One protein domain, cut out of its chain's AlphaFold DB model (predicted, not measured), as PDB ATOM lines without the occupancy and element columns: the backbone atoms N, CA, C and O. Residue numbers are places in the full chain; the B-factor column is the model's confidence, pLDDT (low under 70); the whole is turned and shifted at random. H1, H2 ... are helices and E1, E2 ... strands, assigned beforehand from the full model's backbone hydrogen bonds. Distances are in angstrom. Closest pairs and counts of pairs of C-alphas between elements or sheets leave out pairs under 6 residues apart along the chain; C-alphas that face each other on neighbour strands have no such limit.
ATOM      1  N   GLU A  94     327.610 277.526 177.932       89.69
ATOM      2  CA  GLU A  94     326.648 278.601 178.180       89.69
ATOM      3  C   GLU A  94     325.367 278.053 178.823       89.69
ATOM      4  O   GLU A  94     324.866 278.609 179.799       89.69
ATOM      5  N   GLU A  95     324.864 276.915 178.330       86.31
ATOM      6  CA  GLU A  95     323.703 276.236 178.914       86.31
ATOM      7  C   GLU A  95     323.987 275.733 180.336       86.31
ATOM      8  O   GLU A  95     323.139 275.856 181.222       86.31
ATOM      9  N   LEU A  96     325.182 275.183 180.574       87.19
ATOM     10  CA  LEU A  96     325.596 274.712 181.897       87.19
ATOM     11  C   LEU A  96     325.809 275.862 182.882       87.19
ATOM     12  O   LEU A  96     325.441 275.750 184.046       87.19
ATOM     13  N   ASP A  97     326.395 276.962 182.428       86.81
ATOM     14  CA  ASP A  97     326.605 278.172 183.220       86.81
ATOM     15  C   ASP A  97     325.268 278.811 183.632       86.81
ATOM     16  O   ASP A  97     325.041 279.077 184.814       86.81
ATOM     17  N   ALA A  98     324.320 278.939 182.696       86.50
ATOM     18  CA  ALA A  98     322.962 279.385 183.002       86.50
ATOM     19  C   ALA A  98     322.260 278.453 184.003       86.50
ATOM     20  O   ALA A  98     321.640 278.921 184.958       86.50
ATOM     21  N   PHE A  99     322.388 277.137 183.822       85.50
ATOM     22  CA  PHE A  99     321.838 276.161 184.757       85.50
ATOM     23  C   PHE A  99     322.435 276.294 186.164       85.50
ATOM     24  O   PHE A  99     321.693 276.338 187.144       85.50
ATOM     25  N   ASN A 100     323.762 276.393 186.271       83.38
ATOM     26  CA  ASN A 100     324.455 276.494 187.554       83.38
ATOM     27  C   ASN A 100     324.120 277.794 188.289       83.38
ATOM     28  O   ASN A 100     323.927 277.759 189.501       83.38
ATOM     29  N   ARG A 101     323.986 278.924 187.583       85.31
ATOM     30  CA  ARG A 101     323.511 280.176 188.194       85.31
ATOM     31  C   ARG A 101     322.114 280.030 188.787       85.31
ATOM     32  O   ARG A 101     321.898 280.441 189.923       85.31
ATOM     33  N   ASN A 102     321.195 279.401 188.051       85.31
ATOM     34  CA  ASN A 102     319.852 279.137 188.564       85.31
ATOM     35  C   ASN A 102     319.906 278.228 189.798       85.31
ATOM     36  O   ASN A 102     319.276 278.543 190.800       85.31
ATOM     37  N   LEU A 103     320.714 277.162 189.771       82.69
ATOM     38  CA  LEU A 103     320.907 276.272 190.920       82.69
ATOM     39  C   LEU A 103     321.440 277.015 192.155       82.69
ATOM     40  O   LEU A 103     320.912 276.818 193.245       82.69
ATOM     41  N   ILE A 104     322.454 277.874 191.997       84.00
ATOM     42  CA  ILE A 104     323.020 278.674 193.097       84.00
ATOM     43  C   ILE A 104     321.943 279.552 193.744       84.00
ATOM     44  O   ILE A 104     321.936 279.693 194.964       84.00
ATOM     45  N   GLY A 105     320.993 280.073 192.962       82.00
ATOM     46  CA  GLY A 105     319.856 280.839 193.478       82.00
ATOM     47  C   GLY A 105     318.979 280.084 194.487       82.00
ATOM     48  O   GLY A 105     318.380 280.721 195.349       82.00
ATOM     49  N   PHE A 106     318.933 278.748 194.431       79.38
ATOM     50  CA  PHE A 106     318.153 277.909 195.354       79.38
ATOM     51  C   PHE A 106     318.916 277.448 196.589       79.38
ATOM     52  O   PHE A 106     318.319 276.927 197.532       79.38
ATOM     53  N   LEU A 107     320.239 277.559 196.564       84.69
ATOM     54  CA  LEU A 107     321.053 277.117 197.678       84.69
ATOM     55  C   LEU A 107     320.991 278.185 198.775       84.69
ATOM     56  O   LEU A 107     321.111 279.367 198.463       84.69
ATOM     57  N   PRO A 108     320.808 277.815 200.051       86.88
ATOM     58  CA  PRO A 108     321.010 278.735 201.161       86.88
ATOM     59  C   PRO A 108     322.503 278.854 201.481       86.88
ATOM     60  O   PRO A 108     323.317 278.046 201.030       86.88
ATOM     61  N   LEU A 109     322.882 279.829 202.306       90.06
ATOM     62  CA  LEU A 109     324.171 279.811 202.995       90.06
ATOM     63  C   LEU A 109     323.973 279.165 204.374       90.06
ATOM     64  O   LEU A 109     323.421 279.777 205.276       90.06
ATOM     65  N   GLU A 110     324.365 277.897 204.513       91.12
ATOM     66  CA  GLU A 110     324.371 277.191 205.807       91.12
ATOM     67  C   GLU A 110     325.230 277.925 206.855       91.12
ATOM     68  O   GLU A 110     326.367 278.301 206.567       91.12
ATOM     69  N   GLU A 111     324.718 278.019 208.085       91.75
ATOM     70  CA  GLU A 111     325.331 278.735 209.217       91.75
ATOM     71  C   GLU A 111     326.804 278.371 209.437       91.75
ATOM     72  O   GLU A 111     327.672 279.233 209.495       91.75
ATOM     73  N   LYS A 112     327.140 277.075 209.452       92.25
ATOM     74  CA  LYS A 112     328.535 276.624 209.611       92.25
ATOM     75  C   LYS A 112     329.478 277.169 208.527       92.25
ATOM     76  O   LYS A 112     330.661 277.355 208.787       92.25
ATOM     77  N   HIS A 113     328.983 277.387 207.306       92.75
ATOM     78  CA  HIS A 113     329.789 277.934 206.218       92.75
ATOM     79  C   HIS A 113     329.862 279.456 206.322       92.75
ATOM     80  O   HIS A 113     330.914 280.012 206.033       92.75
ATOM     81  N   HIS A 114     328.797 280.121 206.780       94.50
ATOM     82  CA  HIS A 114     328.834 281.546 207.121       94.50
ATOM     83  C   HIS A 114     329.867 281.829 208.220       94.50
ATOM     84  O   HIS A 114     330.796 282.605 208.001       94.50
ATOM     85  N   ILE A 115     329.819 281.075 209.322       95.75
ATOM     86  CA  ILE A 115     330.805 281.126 210.409       95.75
ATOM     87  C   ILE A 115     332.223 280.902 209.875       95.75
ATOM     88  O   ILE A 115     333.123 281.672 210.196       95.75
ATOM     89  N   HIS A 116     332.435 279.900 209.017       95.12
ATOM     90  CA  HIS A 116     333.742 279.651 208.401       95.12
ATOM     91  C   HIS A 116     334.244 280.847 207.566       95.12
ATOM     92  O   HIS A 116     335.425 281.198 207.623       95.12
ATOM     93  N   LEU A 117     333.361 281.505 206.806       96.06
ATOM     94  CA  LEU A 117     333.717 282.684 206.011       96.06
ATOM     95  C   LEU A 117     334.144 283.862 206.903       96.06
ATOM     96  O   LEU A 117     335.145 284.519 206.617       96.06
ATOM     97  N   LEU A 118     333.439 284.096 208.008       96.19
ATOM     98  CA  LEU A 118     333.772 285.184 208.927       96.19
ATOM     99  C   LEU A 118     335.009 284.870 209.779       96.19
ATOM    100  O   LEU A 118     335.917 285.690 209.919       96.19
ATOM    101  N   GLN A 119     335.068 283.672 210.358       95.75
ATOM    102  CA  GLN A 119     336.039 283.340 211.397       95.75
ATOM    103  C   GLN A 119     337.362 282.821 210.840       95.75
ATOM    104  O   GLN A 119     338.412 283.234 211.334       95.75
ATOM    105  N   ASP A 120     337.338 281.986 209.802       95.00
ATOM    106  CA  ASP A 120     338.553 281.365 209.263       95.00
ATOM    107  C   ASP A 120     339.072 282.125 208.048       95.00
ATOM    108  O   ASP A 120     340.272 282.358 207.905       95.00
ATOM    109  N   ARG A 121     338.156 282.551 207.172       92.81
ATOM    110  CA  ARG A 121     338.492 283.300 205.954       92.81
ATOM    111  C   ARG A 121     338.601 284.806 206.193       92.81
ATOM    112  O   ARG A 121     339.019 285.507 205.276       92.81
ATOM    113  N   LYS A 122     338.272 285.272 207.407       95.62
ATOM    114  CA  LYS A 122     338.363 286.674 207.855       95.62
ATOM    115  C   LYS A 122     337.637 287.652 206.928       95.62
ATOM    116  O   LYS A 122     338.096 288.774 206.740       95.62
ATOM    117  N   MET A 123     336.529 287.208 206.340       95.31
ATOM    118  CA  MET A 123     335.698 288.048 205.485       95.31
ATOM    119  C   MET A 123     334.761 288.903 206.327       95.31
ATOM    120  O   MET A 123     334.336 288.485 207.405       95.31
ATOM    121  N   THR A 124     334.413 290.085 205.829       94.31
ATOM    122  CA  THR A 124     333.350 290.888 206.442       94.31
ATOM    123  C   THR A 124     331.975 290.398 205.995       94.31
ATOM    124  O   THR A 124     331.827 289.772 204.943       94.31
ATOM    125  N   GLU A 125     330.946 290.727 206.775       93.75
ATOM    126  CA  GLU A 125     329.553 290.451 206.404       93.75
ATOM    127  C   GLU A 125     329.203 291.060 205.033       93.75
ATOM    128  O   GLU A 125     328.577 290.419 204.190       93.75
ATOM    129  N   GLU A 126     329.699 292.272 204.771       94.06
ATOM    130  CA  GLU A 126     329.502 292.983 203.507       94.06
ATOM    131  C   GLU A 126     330.149 292.243 202.325       94.06
ATOM    132  O   GLU A 126     329.519 292.061 201.281       94.06
ATOM    133  N   GLU A 127     331.374 291.733 202.484       89.88
ATOM    134  CA  GLU A 127     332.026 290.932 201.445       89.88
ATOM    135  C   GLU A 127     331.277 289.627 201.167       89.88
ATOM    136  O   GLU A 127     331.176 289.205 200.009       89.88
ATOM    137  N   VAL A 128     330.754 288.980 202.212       90.38
ATOM    138  CA  VAL A 128     329.956 287.755 202.081       90.38
ATOM    139  C   VAL A 128     328.657 288.041 201.324       90.38
ATOM    140  O   VAL A 128     328.295 287.281 200.418       90.38
ATOM    141  N   GLN A 129     327.997 289.160 201.632       87.19
ATOM    142  CA  GLN A 129     326.762 289.587 200.986       87.19
ATOM    143  C   GLN A 129     326.976 289.958 199.512       87.19
ATOM    144  O   GLN A 129     326.259 289.443 198.649       87.19
ATOM    145  N   ILE A 130     327.981 290.788 199.201       87.12
ATOM    146  CA  ILE A 130     328.305 291.218 197.828       87.12
ATOM    147  C   ILE A 130     328.651 290.015 196.948       87.12
ATOM    148  O   ILE A 130     328.220 289.937 195.797       87.12
ATOM    149  N   ARG A 131     329.409 289.051 197.481       85.50
ATOM    150  CA  ARG A 131     329.843 287.860 196.730       85.50
ATOM    151  C   ARG A 131     328.786 286.759 196.660       85.50
ATOM    152  O   ARG A 131     329.006 285.772 195.965       85.50
ATOM    153  N   GLN A 132     327.661 286.921 197.360       85.12
ATOM    154  CA  GLN A 132     326.529 285.993 197.370       85.12
ATOM    155  C   GLN A 132     326.936 284.525 197.596       85.12
ATOM    156  O   GLN A 132     326.432 283.628 196.919       85.12
ATOM    157  N   TYR A 133     327.833 284.253 198.553       86.81
ATOM    158  CA  TYR A 133     328.230 282.873 198.864       86.81
ATOM    159  C   TYR A 133     327.024 282.001 199.208       86.81
ATOM    160  O   TYR A 133     326.083 282.466 199.856       86.81
ATOM    161  N   ARG A 134     327.077 280.730 198.786       89.06
ATOM    162  CA  ARG A 134     326.053 279.700 199.010       89.06
ATOM    163  C   ARG A 134     326.678 278.368 199.409       89.06
ATOM    164  O   ARG A 134     327.829 278.084 199.082       89.06
ATOM    165  N   SER A 135     325.881 277.537 200.064       87.81
ATOM    166  CA  SER A 135     326.256 276.220 200.567       87.81
ATOM    167  C   SER A 135     325.622 275.130 199.726       87.81
ATOM    168  O   SER A 135     324.406 275.093 199.554       87.81
ATOM    169  N   PHE A 136     326.430 274.194 199.235       82.00
ATOM    170  CA  PHE A 136     325.876 273.005 198.603       82.00
ATOM    171  C   PHE A 136     325.260 272.093 199.668       82.00
ATOM    172  O   PHE A 136     325.938 271.688 200.613       82.00
ATOM    173  N   LEU A 137     323.975 271.779 199.510       72.12
ATOM    174  CA  LEU A 137     323.222 271.018 200.500       72.12
ATOM    175  C   LEU A 137     323.678 269.559 200.535       72.12
ATOM    176  O   LEU A 137     323.683 268.866 199.513       72.12
ATOM    177  N   LYS A 138     323.999 269.069 201.738       71.12
ATOM    178  CA  LYS A 138     324.268 267.640 201.963       71.12
ATOM    179  C   LYS A 138     322.989 266.808 201.824       71.12
ATOM    180  O   LYS A 138     323.038 265.685 201.327       71.12
ATOM    181  N   GLN A 139     321.852 267.369 202.237       70.31
ATOM    182  CA  GLN A 139     320.532 266.769 202.082       70.31
ATOM    183  C   GLN A 139     319.775 267.462 200.949       70.31
ATOM    184  O   GLN A 139     319.429 268.632 201.039       70.31
ATOM    185  N   GLN A 140     319.529 266.724 199.867       72.75
ATOM    186  CA  GLN A 140     318.864 267.236 198.662       72.75
ATOM    187  C   GLN A 140     317.402 266.791 198.541       72.75
ATOM    188  O   GLN A 140     316.753 267.145 197.560       72.75
ATOM    189  N   ILE A 141     316.919 265.997 199.504       78.19
ATOM    190  CA  ILE A 141     315.563 265.444 199.564       78.19
ATOM    191  C   ILE A 141     314.908 265.957 200.847       78.19
ATOM    192  O   ILE A 141     315.451 265.751 201.938       78.19
ATOM    193  N   VAL A 142     313.757 266.602 200.705       80.38
ATOM    194  CA  VAL A 142     312.938 267.150 201.790       80.38
ATOM    195  C   VAL A 142     311.592 266.432 201.775       80.38
ATOM    196  O   VAL A 142     311.037 266.203 200.702       80.38
ATOM    197  N   LEU A 143     311.103 266.032 202.948       83.19
ATOM    198  CA  LEU A 143     309.732 265.560 203.126       83.19
ATOM    199  C   LEU A 143     308.859 266.790 203.383       83.19
ATOM    200  O   LEU A 143     309.128 267.527 204.328       83.19
ATOM    201  N   GLU A 144     307.886 267.026 202.516       84.25
ATOM    202  CA  GLU A 144     306.917 268.114 202.636       84.25
ATOM    203  C   GLU A 144     305.734 267.684 203.529       84.25
ATOM    204  O   GLU A 144     305.526 266.494 203.790       84.25
ATOM    205  N   ASP A 145     304.933 268.655 203.977       85.50
ATOM    206  CA  ASP A 145     303.818 268.446 204.917       85.50
ATOM    207  C   ASP A 145     302.712 267.516 204.379       85.50
ATOM    208  O   ASP A 145     301.964 266.908 205.143       85.50
ATOM    209  N   ASP A 146     302.618 267.371 203.056       87.69
ATOM    210  CA  ASP A 146     301.675 266.487 202.364       87.69
ATOM    211  C   ASP A 146     302.191 265.041 202.204       87.69
ATOM    212  O   ASP A 146     301.621 264.254 201.447       87.69
ATOM    213  N   ASN A 147     303.262 264.677 202.923       84.75
ATOM    214  CA  ASN A 147     303.985 263.407 202.812       84.75
ATOM    215  C   ASN A 147     304.608 263.148 201.427       84.75
ATOM    216  O   ASN A 147     304.944 262.003 201.104       84.75
ATOM    217  N   THR A 148     304.800 264.178 200.600       82.00
ATOM    218  CA  THR A 148     305.564 264.052 199.357       82.00
ATOM    219  C   THR A 148     307.038 264.370 199.579       82.00
ATOM    220  O   THR A 148     307.412 265.199 200.405       82.00
ATOM    221  N   TYR A 149     307.911 263.690 198.837       78.56
ATOM    222  CA  TYR A 149     309.327 264.039 198.808       78.56
ATOM    223  C   TYR A 149     309.569 265.015 197.668       78.56
ATOM    224  O   TYR A 149     309.226 264.713 196.525       78.56
ATOM    225  N   THR A 150     310.211 266.141 197.959       79.38
ATOM    226  CA  THR A 150     310.717 267.042 196.929       79.38
ATOM    227  C   THR A 150     312.227 267.129 196.978       79.38
ATOM    228  O   THR A 150     312.879 266.945 198.011       79.38
ATOM    229  N   THR A 151     312.807 267.431 195.827       79.75
ATOM    230  CA  THR A 151     314.230 267.715 195.704       79.75
ATOM    231  C   THR A 151     314.474 269.137 195.235       79.75
ATOM    232  O   THR A 151     313.657 269.735 194.530       79.75
ATOM    233  N   ILE A 152     315.651 269.676 195.566       77.19
ATOM    234  CA  ILE A 152     316.108 270.952 194.992       77.19
ATOM    235  C   ILE A 152     316.103 270.910 193.455       77.19
ATOM    236  O   ILE A 152     315.800 271.904 192.802       77.19
ATOM    237  N   TRP A 153     316.353 269.731 192.879       77.12
ATOM    238  CA  TRP A 153     316.320 269.490 191.441       77.12
ATOM    239  C   TRP A 153     314.917 269.630 190.860       77.12
ATOM    240  O   TRP A 153     314.745 270.284 189.841       77.12
ATOM    241  N   GLU A 154     313.897 269.074 191.511       77.75
ATOM    242  CA  GLU A 154     312.507 269.227 191.067       77.75
ATOM    243  C   GLU A 154     312.028 270.673 191.182       77.75
ATOM    244  O   GLU A 154     311.340 271.147 190.277       77.75
ATOM    245  N   LYS A 155     312.424 271.392 192.242       78.25
ATOM    246  CA  LYS A 155     312.132 272.829 192.392       78.25
ATOM    247  C   LYS A 155     312.782 273.636 191.258       78.25
ATOM    248  O   LYS A 155     312.097 274.409 190.588       78.25
ATOM    249  N   LEU A 156     314.055 273.368 190.961       79.56
ATOM    250  CA  LEU A 156     314.793 273.981 189.854       79.56
ATOM    251  C   LEU A 156     314.168 273.663 188.486       79.56
ATOM    252  O   LEU A 156     313.952 274.558 187.672       79.56
ATOM    253  N   PHE A 157     313.842 272.397 188.216       79.00
ATOM    254  CA  PHE A 157     313.279 271.980 186.929       79.00
ATOM    255  C   PHE A 157     311.861 272.513 186.704       79.00
ATOM    256  O   PHE A 157     311.533 272.849 185.566       79.00
ATOM    257  N   LYS A 158     311.045 272.633 187.763       78.12
ATOM    258  CA  LYS A 158     309.732 273.293 187.702       78.12
ATOM    259  C   LYS A 158     309.865 274.763 187.297       78.12
ATOM    260  O   LYS A 158     309.096 275.214 186.462       78.12
ATOM    261  N   GLN A 159     310.853 275.490 187.827       76.38
ATOM    262  CA  GLN A 159     311.063 276.899 187.468       76.38
ATOM    263  C   GLN A 159     311.600 277.079 186.040       76.38
ATOM    264  O   GLN A 159     311.220 278.022 185.354       76.38
ATOM    265  N   ILE A 160     312.485 276.188 185.582       76.50
ATOM    266  CA  ILE A 160     313.061 276.261 184.227       76.50
ATOM    267  C   ILE A 160     312.010 275.931 183.143       76.50
ATOM    268  O   ILE A 160     312.238 276.233 181.971       76.50
ATOM    269  N   ASP A 161     310.882 275.315 183.521       69.38
ATOM    270  CA  ASP A 161     309.747 274.933 182.662       69.38
ATOM    271  C   ASP A 161     310.163 274.249 181.344       69.38
ATOM    272  O   ASP A 161     309.643 274.481 180.253       69.38
TER     273      ASP A 161
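AT A GLANCE: This is residues 94 to 161 of the 176 residues of an uncharacterized protein of Bacillus sp. FDAARGOS_527 (UniProt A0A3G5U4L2). This is a loose, flat model of two small lobes joined by two lengths of chain that cross between them: H2 and H3 make a corner at one end, and H1, H4 and the short hairpin of E1 and E2 make the other. H1 meets H4 with residues 102 to 106 alone, and the hairpin turn at residues 144 to 148 lies at the far end from H2 and H3. The printed part has 68 residues, with four named helices and two named strands in the order H1, H2, H3, E1, E2, H4; the two strands make one antiparallel sheet, order E1 - E2, and the class is mostly helix. The radius of gyration of the C-alphas is 14.6 A, and the C-alphas span 40 by 33 by 16 A.

IN THESE COORDINATES: Find C-alpha 94 at (326.648, 278.601, 178.180); from there H1, residues 94 to 106, runs 19.2 A to C-alpha 106. Next comes H2, residues 111 to 119, which begins at (325.331, 278.735, 209.217) and is 11.9 A long. H3, residues 125 to 130, is 8.7 A long. Go on past residue 140 to E1, residues 141 to 143, and then to E2, residues 149 to 151. H4, residues 152 to 160, follows at once and runs 12.4 A to C-alpha 160 at (313.061, 276.261, 184.227).

HOW THE PARTS SIT: Start at H1, which touches H4 with its residues 102 to 106 alone. Their closest C-alphas, those of Leu 103 and Leu 156, are 6.6 A apart, and the two helices run opposite ways at a steep tilt of 60 degrees. H1 and H2 are apart. H2 and H3 are close but not clearly touching; their closest C-alphas, those of Leu 118 and Glu 125, are 7.2 A apart. Their lines are about perpendicular at 72 degrees, but only just. E1 and E2 form an antiparallel hairpin, with 147 degrees between their directions. Look there for N 142 and O 150, 2.9 A apart, and N 150 and O 142, also 2.9 A apart, both within hydrogen-bond range. The closest C-alphas of E1 and H4, those of Ile 141 and Ile 152, are 7.2 A apart. In H2, H3 and H4 every O i to N i+4 pair is within hydrogen-bond range; in H1, 8 of 9 are.

THE WHOLE: Look at Lys 122 and Asp 146 for the two C-alphas farthest apart, at 42.2 A. The printed part has no cut from residue 94 to residue 161. No link is long; the link from H3 to E1, with 10 residues, is short, and the other links are tight. The mean pLDDT of the printed part is 85.3, and residue 161 is the one printed residue under 70.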